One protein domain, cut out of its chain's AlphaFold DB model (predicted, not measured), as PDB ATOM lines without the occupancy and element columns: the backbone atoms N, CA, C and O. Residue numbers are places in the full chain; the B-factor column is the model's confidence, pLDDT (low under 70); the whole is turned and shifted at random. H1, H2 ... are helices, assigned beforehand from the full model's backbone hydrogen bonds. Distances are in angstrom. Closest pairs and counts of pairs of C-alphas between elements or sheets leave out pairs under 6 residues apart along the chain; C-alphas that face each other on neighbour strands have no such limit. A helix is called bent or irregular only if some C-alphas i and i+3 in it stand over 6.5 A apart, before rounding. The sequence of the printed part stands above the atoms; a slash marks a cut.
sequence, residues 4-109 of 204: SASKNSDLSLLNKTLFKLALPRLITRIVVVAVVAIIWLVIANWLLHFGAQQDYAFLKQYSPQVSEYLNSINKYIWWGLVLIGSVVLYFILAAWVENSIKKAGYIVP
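What this domain is: This is residues 4 to 109 of the 204 residues of an uncharacterized protein of Pelistega suis (UniProt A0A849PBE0). Two long helical arms, H1b and H3b, lie side by side as a rod; residues 4 to 20 of H1 stick out at one end, and H2 and H3a make the turn at the other. The 106 printed residues hold three named helices, H1, H2, H3, all helix, extended, radius of gyration of the C-alphas 24.1 A, spanning 80 by 25 by 19 A.

How they stand to each other: By hydrogen bonds H1, residues 4 to 53, is one helix, but bent: C-alphas 21 and 24 are 7.2 A apart, and H1a, 4 to 21, and H1b, 24 to 53, stand at a steep tilt of 55 degrees. H3, residues 64 to 105, likewise one helix, is bent, with C-alphas 72 and 75 7.6 A apart; H3a, 64 to 72, and H3b, 75 to 105, stand at 48 degrees, steep. H1b touches H3b, closest C-alphas Leu 48 and Trp 78, 6.0 A, at a shallow tilt of 14 degrees, opposite ways. H2, residues 57 to 61, touches H3a only at the corner, closest C-alphas Leu 59 and Ser 67, 5.4 A. The four arms have every O i to N i+4 pair within hydrogen-bond range; H2 has 0 of 1, and 1 of 2 O i to N i+3.

Where its parts are: H1a, 25.8 A, begins at C-alpha 4 (186.832, 186.968, 50.152); H1b is 44.0 A, H2 7.9 A, H3a 12.5 A. H3b, 45.1 A, ends at C-alpha 105 (173.229, 172.702, 70.162).

The domain as a whole: The farthest C-alphas, Ala 5 and Gln 61, are 81.8 A apart. The printed part has no cut, and both links are tight. Model pLDDT is under 70 at residues 4 to 6, 19, 22 to 23 and 104 to 105.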
ATOM      1  N   SER A   4     188.287 186.835  50.237       57.62
ATOM      2  CA  SER A   4     186.832 186.968  50.152       57.62
ATOM      3  C   SER A   4     186.153 185.824  49.390       57.62
ATOM      4  O   SER A   4     185.028 185.452  49.731       57.62
ATOM      5  N   ALA A   5     186.819 185.241  48.388       60.28
ATOM      6  CA  ALA A   5     186.264 184.155  47.582       60.28
ATOM      7  C   ALA A   5     186.207 182.833  48.367       60.28
ATOM      8  O   ALA A   5     185.195 182.136  48.316       60.28
ATOM      9  N   SER A   6     187.241 182.524  49.158       67.38
ATOM     10  CA  SER A   6     187.242 181.354  50.051       67.38
ATOM     11  C   SER A   6     186.190 181.486  51.155       67.38
ATOM     12  O   SER A   6     185.420 180.557  51.383       67.38
ATOM     13  N   LYS A   7     186.058 182.679  51.752       71.94
ATOM     14  CA  LYS A   7     185.068 182.977  52.798       71.94
ATOM     15  C   LYS A   7     183.629 182.683  52.363       71.94
ATOM     16  O   LYS A   7     182.863 182.097  53.125       71.94
ATOM     17  N   ASN A   8     183.240 183.090  51.154       72.00
ATOM     18  CA  ASN A   8     181.878 182.866  50.656       72.00
ATOM     19  C   ASN A   8     181.602 181.378  50.389       72.00
ATOM     20  O   ASN A   8     180.517 180.885  50.714       72.00
ATOM     21  N   SER A   9     182.593 180.652  49.867       73.62
ATOM     22  CA  SER A   9     182.524 179.204  49.661       73.62
ATOM     23  C   SER A   9     182.391 178.454  50.989       73.62
ATOM     24  O   SER A   9     181.456 177.664  51.139       73.62
ATOM     25  N   ASP A  10     183.218 178.785  51.985       72.44
ATOM     26  CA  ASP A  10     183.173 178.192  53.331       72.44
ATOM     27  C   ASP A  10     181.820 178.443  54.017       72.44
ATOM     28  O   ASP A  10     181.218 177.531  54.588       72.44
ATOM     29  N   LEU A  11     181.281 179.666  53.910       73.81
ATOM     30  CA  LEU A  11     179.957 180.003  54.441       73.81
ATOM     31  C   LEU A  11     178.843 179.196  53.767       73.81
ATOM     32  O   LEU A  11     177.890 178.794  54.439       73.81
ATOM     33  N   SER A  12     178.943 178.947  52.460       75.19
ATOM     34  CA  SER A  12     177.956 178.143  51.736       75.19
ATOM     35  C   SER A  12     177.995 176.666  52.156       75.19
ATOM     36  O   SER A  12     176.937 176.060  52.346       75.19
ATOM     37  N   LEU A  13     179.191 176.108  52.381       74.81
ATOM     38  CA  LEU A  13     179.397 174.728  52.829       74.81
ATOM     39  C   LEU A  13     178.927 174.527  54.275       74.81
ATOM     40  O   LEU A  13     178.188 173.578  54.562       74.81
ATOM     41  N   LEU A  14     179.261 175.463  55.169       73.12
ATOM     42  CA  LEU A  14     178.763 175.484  56.547       73.12
ATOM     43  C   LEU A  14     177.238 175.615  56.582       73.12
ATOM     44  O   LEU A  14     176.586 174.864  57.302       73.12
ATOM     45  N   ASN A  15     176.648 176.501  55.773       73.44
ATOM     46  CA  ASN A  15     175.192 176.633  55.683       73.44
ATOM     47  C   ASN A  15     174.534 175.330  55.226       73.44
ATOM     48  O   ASN A  15     173.584 174.894  55.868       73.44
ATOM     49  N   LYS A  16     175.028 174.693  54.157       76.12
ATOM     50  CA  LYS A  16     174.475 173.423  53.651       76.12
ATOM     51  C   LYS A  16     174.549 172.315  54.698       76.12
ATOM     52  O   LYS A  16     173.577 171.588  54.891       76.12
ATOM     53  N   THR A  17     175.673 172.218  55.401       74.12
ATOM     54  CA  THR A  17     175.894 171.181  56.416       74.12
ATOM     55  C   THR A  17     175.030 171.422  57.650       74.12
ATOM     56  O   THR A  17     174.319 170.519  58.087       74.12
ATOM     57  N   LEU A  18     174.985 172.659  58.153       71.25
ATOM     58  CA  LEU A  18     174.097 173.040  59.252       71.25
ATOM     59  C   LEU A  18     172.629 172.837  58.879       71.25
ATOM     60  O   LEU A  18     171.870 172.332  59.697       71.25
ATOM     61  N   PHE A  19     172.228 173.169  57.650       69.06
ATOM     62  CA  PHE A  19     170.858 172.972  57.185       69.06
ATOM     63  C   PHE A  19     170.517 171.483  57.103       69.06
ATOM     64  O   PHE A  19     169.484 171.090  57.624       69.06
ATOM     65  N   LYS A  20     171.406 170.628  56.576       73.44
ATOM     66  CA  LYS A  20     171.219 169.163  56.546       73.44
ATOM     67  C   LYS A  20     171.093 168.561  57.951       73.44
ATOM     68  O   LYS A  20     170.278 167.666  58.159       73.44
ATOM     69  N   LEU A  21     171.863 169.064  58.919       70.00
ATOM     70  CA  LEU A  21     171.821 168.597  60.311       70.00
ATOM     71  C   LEU A  21     170.620 169.157  61.086       70.00
ATOM     72  O   LEU A  21     170.087 168.486  61.972       70.00
ATOM     73  N   ALA A  22     170.177 170.371  60.759       66.31
ATOM     74  CA  ALA A  22     169.065 171.040  61.425       66.31
ATOM     75  C   ALA A  22     167.695 170.703  60.812       66.31
ATOM     76  O   ALA A  22     166.699 170.770  61.530       66.31
ATOM     77  N   LEU A  23     167.631 170.313  59.532       65.94
ATOM     78  CA  LEU A  23     166.391 170.084  58.776       65.94
ATOM     79  C   LEU A  23     165.391 169.155  59.457       65.94
ATOM     80  O   LEU A  23     164.264 169.594  59.697       65.94
ATOM     81  N   PRO A  24     165.757 167.903  59.800       70.75
ATOM     82  CA  PRO A  24     164.786 166.969  60.360       70.75
ATOM     83  C   PRO A  24     164.211 167.503  61.675       70.75
ATOM     84  O   PRO A  24     163.020 167.379  61.945       70.75
ATOM     85  N   ARG A  25     165.035 168.193  62.468       70.12
ATOM     86  CA  ARG A  25     164.626 168.753  63.759       70.12
ATOM     87  C   ARG A  25     163.753 169.990  63.595       70.12
ATOM     88  O   ARG A  25     162.781 170.146  64.329       70.12
ATOM     89  N   LEU A  26     164.061 170.846  62.626       73.12
ATOM     90  CA  LEU A  26     163.256 172.022  62.316       73.12
ATOM     91  C   LEU A  26     161.850 171.599  61.871       73.12
ATOM     92  O   LEU A  26     160.873 172.119  62.404       73.12
ATOM     93  N   ILE A  27     161.751 170.581  61.010       77.44
ATOM     94  CA  ILE A  27     160.466 170.009  60.584       77.44
ATOM     95  C   ILE A  27     159.694 169.465  61.790       77.44
ATOM     96  O   ILE A  27     158.553 169.866  61.994       77.44
ATOM     97  N   THR A  28     160.309 168.633  62.643       78.25
ATOM     98  CA  THR A  28     159.607 168.102  63.831       78.25
ATOM     99  C   THR A  28     159.097 169.203  64.760       78.25
ATOM    100  O   THR A  28     157.987 169.102  65.271       78.25
ATOM    101  N   ARG A  29     159.857 170.291  64.945       81.81
ATOM    102  CA  ARG A  29     159.428 171.430  65.770       81.81
ATOM    103  C   ARG A  29     158.250 172.168  65.152       81.81
ATOM    104  O   ARG A  29     157.301 172.451  65.873       81.81
ATOM    105  N   ILE A  30     158.292 172.449  63.846       83.19
ATOM    106  CA  ILE A  30     157.166 173.073  63.136       83.19
ATOM    107  C   ILE A  30     155.920 172.201  63.267       83.19
ATOM    108  O   ILE A  30     154.856 172.717  63.587       83.19
ATOM    109  N   VAL A  31     156.058 170.886  63.082       89.00
ATOM    110  CA  VAL A  31     154.946 169.937  63.212       89.00
ATOM    111  C   VAL A  31     154.366 169.966  64.625       89.00
ATOM    112  O   VAL A  31     153.158 170.107  64.772       89.00
ATOM    113  N   VAL A  32     155.199 169.901  65.669       89.44
ATOM    114  CA  VAL A  32     154.725 169.958  67.063       89.44
ATOM    115  C   VAL A  32     154.007 171.276  67.355       89.44
ATOM    116  O   VAL A  32     152.912 171.259  67.911       89.44
ATOM    117  N   VAL A  33     154.574 172.413  66.943       90.06
ATOM    118  CA  VAL A  33     153.942 173.732  67.124       90.06
ATOM    119  C   VAL A  33     152.604 173.804  66.383       90.06
ATOM    120  O   VAL A  33     151.622 174.273  66.952       90.06
ATOM    121  N   ALA A  34     152.541 173.299  65.149       90.56
ATOM    122  CA  ALA A  34     151.312 173.261  64.363       90.56
ATOM    123  C   ALA A  34     150.236 172.389  65.027       90.56
ATOM    124  O   ALA A  34     149.092 172.818  65.146       90.56
ATOM    125  N   VAL A  35     150.603 171.204  65.522       94.06
ATOM    126  CA  VAL A  35     149.683 170.303  66.237       94.06
ATOM    127  C   VAL A  35     149.132 170.970  67.496       94.06
ATOM    128  O   VAL A  35     147.921 170.962  67.708       94.06
ATOM    129  N   VAL A  36     149.988 171.598  68.307       93.06
ATOM    130  CA  VAL A  36     149.549 172.308  69.521       93.06
ATOM    131  C   VAL A  36     148.619 173.473  69.176       93.06
ATOM    132  O   VAL A  36     147.600 173.651  69.840       93.06
ATOM    133  N   ALA A  37     148.921 174.235  68.122       91.75
ATOM    134  CA  ALA A  37     148.059 175.320  67.663       91.75
ATOM    135  C   ALA A  37     146.682 174.810  67.206       91.75
ATOM    136  O   ALA A  37     145.667 175.400  67.562       91.75
ATOM    137  N   ILE A  38     146.629 173.692  66.474       95.00
ATOM    138  CA  ILE A  38     145.364 173.071  66.053       95.00
ATOM    139  C   ILE A  38     144.544 172.641  67.271       95.00
ATOM    140  O   ILE A  38     143.363 172.971  67.358       95.00
ATOM    141  N   ILE A  39     145.165 171.955  68.235       94.62
ATOM    142  CA  ILE A  39     144.495 171.536  69.476       94.62
ATOM    143  C   ILE A  39     143.950 172.757  70.225       94.62
ATOM    144  O   ILE A  39     142.801 172.747  70.665       94.62
ATOM    145  N   TRP A  40     144.736 173.831  70.323       95.81
ATOM    146  CA  TRP A  40     144.296 175.070  70.958       95.81
ATOM    147  C   TRP A  40     143.094 175.699  70.258       95.81
ATOM    148  O   TRP A  40     142.153 176.105  70.932       95.81
ATOM    149  N   LEU A  41     143.080 175.738  68.923       93.62
ATOM    150  CA  LEU A  41     141.943 176.263  68.162       93.62
ATOM    151  C   LEU A  41     140.669 175.446  68.397       93.62
ATOM    152  O   LEU A  41     139.593 176.023  68.537       93.62
ATOM    153  N   VAL A  42     140.786 174.118  68.491       95.38
ATOM    154  CA  VAL A  42     139.651 173.242  68.819       95.38
ATOM    155  C   VAL A  42     139.126 173.539  70.224       95.38
ATOM    156  O   VAL A  42     137.920 173.712  70.395       95.38
ATOM    157  N   ILE A  43     140.015 173.659  71.215       93.31
ATOM    158  CA  ILE A  43     139.647 173.994  72.598       93.31
ATOM    159  C   ILE A  43     139.013 175.385  72.669       93.31
ATOM    160  O   ILE A  43     137.977 175.543  73.305       93.31
ATOM    161  N   ALA A  44     139.591 176.381  71.997       93.38
ATOM    162  CA  ALA A  44     139.062 177.738  71.959       93.38
ATOM    163  C   ALA A  44     137.663 177.771  71.334       93.38
ATOM    164  O   ALA A  44     136.762 178.397  71.886       93.38
ATOM    165  N   ASN A  45     137.450 177.054  70.227       93.06
ATOM    166  CA  ASN A  45     136.135 176.967  69.602       93.06
ATOM    167  C   ASN A  45     135.116 176.274  70.516       93.06
ATOM    168  O   ASN A  45     133.997 176.760  70.669       93.06
ATOM    169  N   TRP A  46     135.510 175.172  71.159       93.19
ATOM    170  CA  TRP A  46     134.671 174.473  72.131       93.19
ATOM    171  C   TRP A  46     134.307 175.371  73.320       93.19
ATOM    172  O   TRP A  46     133.143 175.438  73.705       93.19
ATOM    173  N   LEU A  47     135.274 176.127  73.843       91.75
ATOM    174  CA  LEU A  47     135.098 177.055  74.957       91.75
ATOM    175  C   LEU A  47     134.161 178.217  74.601       91.75
ATOM    176  O   LEU A  47     133.305 178.585  75.399       91.75
ATOM    177  N   LEU A  48     134.289 178.777  73.395       90.88
ATOM    178  CA  LEU A  48     133.391 179.824  72.901       90.88
ATOM    179  C   LEU A  48     131.965 179.296  72.702       90.88
ATOM    180  O   LEU A  48     131.007 179.994  73.030       90.88
ATOM    181  N   HIS A  49     131.817 178.065  72.203       90.12
ATOM    182  CA  HIS A  49     130.513 177.418  72.065       90.12
ATOM    183  C   HIS A  49     129.864 177.126  73.418       90.12
ATOM    184  O   HIS A  49     128.679 177.403  73.592       90.12
ATOM    185  N   PHE A  50     130.640 176.605  74.369       88.06
ATOM    186  CA  PHE A  50     130.202 176.393  75.744       88.06
ATOM    187  C   PHE A  50     129.755 177.714  76.374       88.06
ATOM    188  O   PHE A  50     128.654 177.819  76.909       88.06
ATOM    189  N   GLY A  51     130.567 178.757  76.220       85.31
ATOM    190  CA  GLY A  51     130.261 180.073  76.745       85.31
ATOM    191  C   GLY A  51     128.993 180.696  76.175       85.31
ATOM    192  O   GLY A  51     128.228 181.315  76.910       85.31
ATOM    193  N   ALA A  52     128.724 180.483  74.886       84.50
ATOM    194  CA  ALA A  52     127.505 180.956  74.236       84.50
ATOM    195  C   ALA A  52     126.226 180.269  74.751       84.50
ATOM    196  O   ALA A  52     125.150 180.851  74.642       84.50
ATOM    197  N   GLN A  53     126.329 179.053  75.296       84.38
ATOM    198  CA  GLN A  53     125.193 178.294  75.832       84.38
ATOM    199  C   GLN A  53     124.890 178.611  77.304       84.38
ATOM    200  O   GLN A  53     123.847 178.202  77.814       84.38
ATOM    201  N   GLN A  54     125.781 179.327  77.990       82.31
ATOM    202  CA  GLN A  54     125.637 179.620  79.410       82.31
ATOM    203  C   GLN A  54     124.647 180.774  79.638       82.31
ATOM    204  O   GLN A  54     124.898 181.898  79.205       82.31
ATOM    205  N   ASP A  55     123.554 180.509  80.361       78.69
ATOM    206  CA  ASP A  55     122.625 181.542  80.837       78.69
ATOM    207  C   ASP A  55     122.949 181.927  82.290       78.69
ATOM    208  O   ASP A  55     123.089 181.079  83.177       78.69
ATOM    209  N   TYR A  56     123.039 183.231  82.553       80.06
ATOM    210  CA  TYR A  56     123.256 183.797  83.885       80.06
ATOM    211  C   TYR A  56     121.953 184.000  84.675       80.06
ATOM    212  O   TYR A  56     121.922 184.759  85.646       80.06
ATOM    213  N   ALA A  57     120.869 183.315  84.299       78.25
ATOM    214  CA  ALA A  57     119.574 183.381  84.976       78.25
ATOM    215  C   ALA A  57     119.645 183.085  86.485       78.25
ATOM    216  O   ALA A  57     118.864 183.654  87.243       78.25
ATOM    217  N   PHE A  58     120.608 182.282  86.949       77.06
ATOM    218  CA  PHE A  58     120.836 182.040  88.381       77.06
ATOM    219  C   PHE A  58     121.181 183.323  89.167       77.06
ATOM    220  O   PHE A  58     120.895 183.415  90.358       77.06
ATOM    221  N   LEU A  59     121.741 184.346  88.509       79.38
ATOM    222  CA  LEU A  59     122.041 185.647  89.118       79.38
ATOM    223  C   LEU A  59     120.809 186.557  89.221       79.38
ATOM    224  O   LEU A  59     120.836 187.516  89.996       79.38
ATOM    225  N   LYS A  60     119.709 186.247  88.513       76.19
ATOM    226  CA  LYS A  60     118.453 187.018  88.596       76.19
ATOM    227  C   LYS A  60     117.881 187.047  90.009       76.19
ATOM    228  O   LYS A  60     117.248 188.033  90.368       76.19
ATOM    229  N   GLN A  61     118.127 186.003  90.805       81.00
ATOM    230  CA  GLN A  61     117.684 185.928  92.201       81.00
ATOM    231  C   GLN A  61     118.317 187.020  93.079       81.00
ATOM    232  O   GLN A  61     117.711 187.433  94.064       81.00
ATOM    233  N   TYR A  62     119.509 187.504  92.718       81.00
ATOM    234  CA  TYR A  62     120.233 188.532  93.464       81.00
ATOM    235  C   TYR A  62     120.037 189.925  92.859       81.00
ATOM    236  O   TYR A  62     119.823 190.888  93.591       81.00
ATOM    237  N   SER A  63     120.101 190.047  91.528       82.62
ATOM    238  CA  SER A  63     119.794 191.296  90.825       82.62
ATOM    239  C   SER A  63     119.477 191.050  89.341       82.62
ATOM    240  O   SER A  63     120.328 190.533  88.607       82.62
ATOM    241  N   PRO A  64     118.299 191.481  88.851       82.94
ATOM    242  CA  PRO A  64     117.942 191.389  87.435       82.94
ATOM    243  C   PRO A  64     118.914 192.156  86.527       82.94
ATOM    244  O   PRO A  64     119.361 191.623  85.512       82.94
ATOM    245  N   GLN A  65     119.312 193.364  86.938       85.94
ATOM    246  CA  GLN A  65     120.183 194.259  86.163       85.94
ATOM    247  C   GLN A  65     121.571 193.656  85.931       85.94
ATOM    248  O   GLN A  65     122.114 193.737  84.831       85.94
ATOM    249  N   VAL A  66     122.131 193.000  86.952       82.81
ATOM    250  CA  VAL A  66     123.437 192.335  86.849       82.81
ATOM    251  C   VAL A  66     123.360 191.162  85.872       82.81
ATOM    252  O   VAL A  66     124.216 191.034  85.001       82.81
ATOM    253  N   SER A  67     122.312 190.339  85.957       83.12
ATOM    254  CA  SER A  67     122.149 189.182  85.067       83.12
ATOM    255  C   SER A  67     122.005 189.572  83.589       83.12
ATOM    256  O   SER A  67     122.570 188.914  82.716       83.12
ATOM    257  N   GLU A  68     121.290 190.662  83.304       83.69
ATOM    258  CA  GLU A  68     121.057 191.157  81.947       83.69
ATOM    259  C   GLU A  68     122.331 191.773  81.362       83.69
ATOM    260  O   GLU A  68     122.695 191.491  80.217       83.69
ATOM    261  N   TYR A  69     123.087 192.509  82.185       85.06
ATOM    262  CA  TYR A  69     124.401 193.015  81.806       85.06
ATOM    263  C   TYR A  69     125.383 191.879  81.494       85.06
ATOM    264  O   TYR A  69     125.980 191.888  80.419       85.06
ATOM    265  N   LEU A  70     125.509 190.867  82.366       84.25
ATOM    266  CA  LEU A  70     126.384 189.706  82.141       84.25
ATOM    267  C   LEU A  70     126.010 188.916  80.884       84.25
ATOM    268  O   LEU A  70     126.901 188.522  80.133       84.25
ATOM    269  N   ASN A  71     124.716 188.736  80.613       83.19
ATOM    270  CA  ASN A  71     124.265 188.128  79.361       83.19
ATOM    271  C   ASN A  71     124.659 188.980  78.142       83.19
ATOM    272  O   ASN A  71     125.117 188.426  77.143       83.19
ATOM    273  N   SER A  72     124.577 190.315  78.232       85.31
ATOM    274  CA  SER A  72     124.994 191.203  77.136       85.31
ATOM    275  C   SER A  72     126.502 191.131  76.853       85.31
ATOM    276  O   SER A  72     126.916 191.173  75.692       85.31
ATOM    277  N   ILE A  73     127.328 190.954  77.894       87.56
ATOM    278  CA  ILE A  73     128.790 190.878  77.763       87.56
ATOM    279  C   ILE A  73     129.341 189.452  77.664       87.56
ATOM    280  O   ILE A  73     130.550 189.291  77.503       87.56
ATOM    281  N   ASN A  74     128.488 188.423  77.716       86.88
ATOM    282  CA  ASN A  74     128.884 187.013  77.774       86.88
ATOM    283  C   ASN A  74     129.935 186.663  76.709       86.88
ATOM    284  O   ASN A  74     131.003 186.133  77.012       86.88
ATOM    285  N   LYS A  75     129.689 187.076  75.458       87.00
ATOM    286  CA  LYS A  75     130.621 186.886  74.338       87.00
ATOM    287  C   LYS A  75     132.026 187.421  74.647       87.00
ATOM    288  O   LYS A  75     133.010 186.750  74.346       87.00
ATOM    289  N   TYR A  76     132.133 188.608  75.238       89.38
ATOM    290  CA  TYR A  76     133.420 189.247  75.524       89.38
ATOM    291  C   TYR A  76     134.172 188.572  76.672       89.38
ATOM    292  O   TYR A  76     135.396 188.502  76.614       89.38
ATOM    293  N   ILE A  77     133.465 188.028  77.668       89.06
ATOM    294  CA  ILE A  77     134.078 187.289  78.784       89.06
ATOM    295  C   ILE A  77     134.861 186.082  78.244       89.06
ATOM    296  O   ILE A  77     136.049 185.921  78.533       89.06
ATOM    297  N   TRP A  78     134.225 185.272  77.395       91.12
ATOM    298  CA  TRP A  78     134.851 184.072  76.833       91.12
ATOM    299  C   TRP A  78     135.949 184.387  75.823       91.12
ATOM    300  O   TRP A  78     136.991 183.732  75.826       91.12
ATOM    301  N   TRP A  79     135.776 185.433  75.011       92.44
ATOM    302  CA  TRP A  79     136.853 185.930  74.155       92.44
ATOM    303  C   TRP A  79     138.056 186.428  74.962       92.44
ATOM    304  O   TRP A  79     139.193 186.158  74.579       92.44
ATOM    305  N   GLY A  80     137.823 187.092  76.096       92.88
ATOM    306  CA  GLY A  80     138.880 187.492  77.023       92.88
ATOM    307  C   GLY A  80     139.660 186.288  77.549       92.88
ATOM    308  O   GLY A  80     140.890 186.286  77.515       92.88
ATOM    309  N   LEU A  81     138.957 185.225  77.948       93.38
ATOM    310  CA  LEU A  81     139.580 183.983  78.412       93.38
ATOM    311  C   LEU A  81     140.413 183.300  77.312       93.38
ATOM    312  O   LEU A  81     141.546 182.890  77.569       93.38
ATOM    313  N   VAL A  82     139.899 183.231  76.080       94.75
ATOM    314  CA  VAL A  82     140.642 182.700  74.920       94.75
ATOM    315  C   VAL A  82     141.895 183.526  74.634       94.75
ATOM    316  O   VAL A  82     142.952 182.962  74.340       94.75
ATOM    317  N   LEU A  83     141.812 184.854  74.736       95.00
ATOM    318  CA  LEU A  83     142.945 185.748  74.499       95.00
ATOM    319  C   LEU A  83     144.036 185.534  75.555       95.00
ATOM    320  O   LEU A  83     145.192 185.302  75.199       95.00
ATOM    321  N   ILE A  84     143.664 185.513  76.837       95.38
ATOM    322  CA  ILE A  84     144.596 185.234  77.941       95.38
ATOM    323  C   ILE A  84     145.243 183.858  77.756       95.38
ATOM    324  O   ILE A  84     146.467 183.736  77.815       95.38
ATOM    325  N   GLY A  85     144.443 182.830  77.468       94.44
ATOM    326  CA  GLY A  85     144.946 181.484  77.216       94.44
ATOM    327  C   GLY A  85     145.911 181.418  76.029       94.44
ATOM    328  O   GLY A  85     146.930 180.737  76.104       94.44
ATOM    329  N   SER A  86     145.658 182.192  74.969       93.88
ATOM    330  CA  SER A  86     146.536 182.259  73.795       93.88
ATOM    331  C   SER A  86     147.893 182.873  74.134       93.88
ATOM    332  O   SER A  86     148.924 182.384  73.675       93.88
ATOM    333  N   VAL A  87     147.911 183.910  74.976       95.88
ATOM    334  CA  VAL A  87     149.154 184.530  75.461       95.88
ATOM    335  C   VAL A  87     149.950 183.545  76.316       95.88
ATOM    336  O   VAL A  87     151.150 183.372  76.102       95.88
ATOM    337  N   VAL A  88     149.291 182.848  77.244       94.62
ATOM    338  CA  VAL A  88     149.936 181.818  78.075       94.62
ATOM    339  C   VAL A  88     150.515 180.704  77.204       94.62
ATOM    340  O   VAL A  88     151.683 180.342  77.356       94.62
ATOM    341  N   LEU A  89     149.735 180.198  76.245       93.31
ATOM    342  CA  LEU A  89     150.183 179.163  75.319       93.31
ATOM    343  C   LEU A  89     151.392 179.622  74.496       93.31
ATOM    344  O   LEU A  89     152.339 178.853  74.320       93.31
ATOM    345  N   TYR A  90     151.384 180.870  74.026       92.88
ATOM    346  CA  TYR A  90     152.506 181.458  73.304       92.88
ATOM    347  C   TYR A  90     153.791 181.429  74.137       92.88
ATOM    348  O   TYR A  90     154.818 180.963  73.645       92.88
ATOM    349  N   PHE A  91     153.743 181.854  75.405       92.81
ATOM    350  CA  PHE A  91     154.919 181.828  76.279       92.81
ATOM    351  C   PHE A  91     155.430 180.407  76.534       92.81
ATOM    352  O   PHE A  91     156.639 180.176  76.488       92.81
ATOM    353  N   ILE A  92     154.529 179.443  76.744       91.56
ATOM    354  CA  ILE A  92     154.897 178.031  76.929       91.56
ATOM    355  C   ILE A  92     155.586 177.485  75.672       91.56
ATOM    356  O   ILE A  92     156.649 176.866  75.765       91.56
ATOM    357  N   LEU A  93     155.015 177.738  74.490       89.38
ATOM    358  CA  LEU A  93     155.594 177.319  73.214       89.38
ATOM    359  C   LEU A  93     156.947 177.987  72.960       89.38
ATOM    360  O   LEU A  93     157.893 177.305  72.570       89.38
ATOM    361  N   ALA A  94     157.067 179.291  73.216       86.56
ATOM    362  CA  ALA A  94     158.314 180.030  73.053       86.56
ATOM    363  C   ALA A  94     159.424 179.461  73.950       86.56
ATOM    364  O   ALA A  94     160.509 179.139  73.459       86.56
ATOM    365  N   ALA A  95     159.128 179.239  75.234       85.75
ATOM    366  CA  ALA A  95     160.069 178.644  76.180       85.75
ATOM    367  C   ALA A  95     160.472 177.215  75.776       85.75
ATOM    368  O   ALA A  95     161.649 176.845  75.843       85.75
ATOM    369  N   TRP A  96     159.516 176.406  75.307       88.31
ATOM    370  CA  TRP A  96     159.793 175.053  74.823       88.31
ATOM    371  C   TRP A  96     160.694 175.057  73.583       88.31
ATOM    372  O   TRP A  96     161.660 174.289  73.524       88.31
ATOM    373  N   VAL A  97     160.422 175.936  72.612       84.25
ATOM    374  CA  VAL A  97     161.242 176.084  71.401       84.25
ATOM    375  C   VAL A  97     162.663 176.502  71.772       84.25
ATOM    376  O   VAL A  97     163.616 175.877  71.302       84.25
ATOM    377  N   GLU A  98     162.823 177.495  72.646       81.75
ATOM    378  CA  GLU A  98     164.139 177.962  73.084       81.75
ATOM    379  C   GLU A  98     164.932 176.844  73.777       81.75
ATOM    380  O   GLU A  98     166.089 176.582  73.433       81.75
ATOM    381  N   ASN A  99     164.300 176.115  74.699       76.62
ATOM    382  CA  ASN A  99     164.941 175.007  75.401       76.62
ATOM    383  C   ASN A  99     165.294 173.850  74.448       76.62
ATOM    384  O   ASN A  99     166.366 173.251  74.543       76.62
ATOM    385  N   SER A 100     164.421 173.558  73.480       73.12
ATOM    386  CA  SER A 100     164.676 172.562  72.437       73.12
ATOM    387  C   SER A 100     165.885 172.945  71.582       73.12
ATOM    388  O   SER A 100     166.724 172.090  71.280       73.12
ATOM    389  N   ILE A 101     166.007 174.221  71.197       74.31
ATOM    390  CA  ILE A 101     167.154 174.742  70.440       74.31
ATOM    391  C   ILE A 101     168.440 174.592  71.252       74.31
ATOM    392  O   ILE A 101     169.400 174.025  70.729       74.31
ATOM    393  N   LYS A 102     168.439 175.019  72.522       73.19
ATOM    394  CA  LYS A 102     169.597 174.893  73.421       73.19
ATOM    395  C   LYS A 102     170.073 173.443  73.512       73.19
ATOM    396  O   LYS A 102     171.242 173.177  73.252       73.19
ATOM    397  N   LYS A 103     169.164 172.495  73.761       70.44
ATOM    398  CA  LYS A 103     169.489 171.056  73.824       70.44
ATOM    399  C   LYS A 103     170.079 170.519  72.521       70.44
ATOM    400  O   LYS A 103     171.021 169.736  72.553       70.44
ATOM    401  N   ALA A 104     169.560 170.949  71.372       64.88
ATOM    402  CA  ALA A 104     170.063 170.493  70.080       64.88
ATOM    403  C   ALA A 104     171.477 171.004  69.754       64.88
ATOM    404  O   ALA A 104     172.167 170.365  68.960       64.88
ATOM    405  N   GLY A 105     171.896 172.125  70.348       64.12
ATOM    406  CA  GLY A 105     173.229 172.702  70.162       64.12
ATOM    407  C   GLY A 105     174.356 171.857  70.760       64.12
ATOM    408  O   GLY A 105     175.424 171.792  70.160       64.12
ATOM    409  N   TYR A 106     174.104 171.159  71.872       72.94
ATOM    410  CA  TYR A 106     175.089 170.305  72.558       72.94
ATOM    411  C   TYR A 106     175.268 168.925  71.919       72.94
ATOM    412  O   TYR A 106     176.062 168.115  72.384       72.94
ATOM    413  N   ILE A 107     174.519 168.625  70.858       74.31
ATOM    414  CA  ILE A 107     174.597 167.318  70.216       74.31
ATOM    415  C   ILE A 107     175.854 167.249  69.348       74.31
ATOM    416  O   ILE A 107     176.132 168.152  68.554       74.31
ATOM    417  N   VAL A 108     176.566 166.135  69.481       78.19
ATOM    418  CA  VAL A 108     177.734 165.786  68.675       78.19
ATOM    419  C   VAL A 108     177.262 165.300  67.295       78.19
ATOM    420  O   VAL A 108     176.442 164.378  67.221       78.19
ATOM    421  N   PRO A 109     177.701 165.925  66.186       76.56
ATOM    422  CA  PRO A 109     177.460 165.429  64.834       76.56
ATOM    423  C   PRO A 109     177.987 164.002  64.639       76.56
ATOM    424  O   PRO A 109     178.979 163.612  65.244       76.56
TER     425      PRO A 109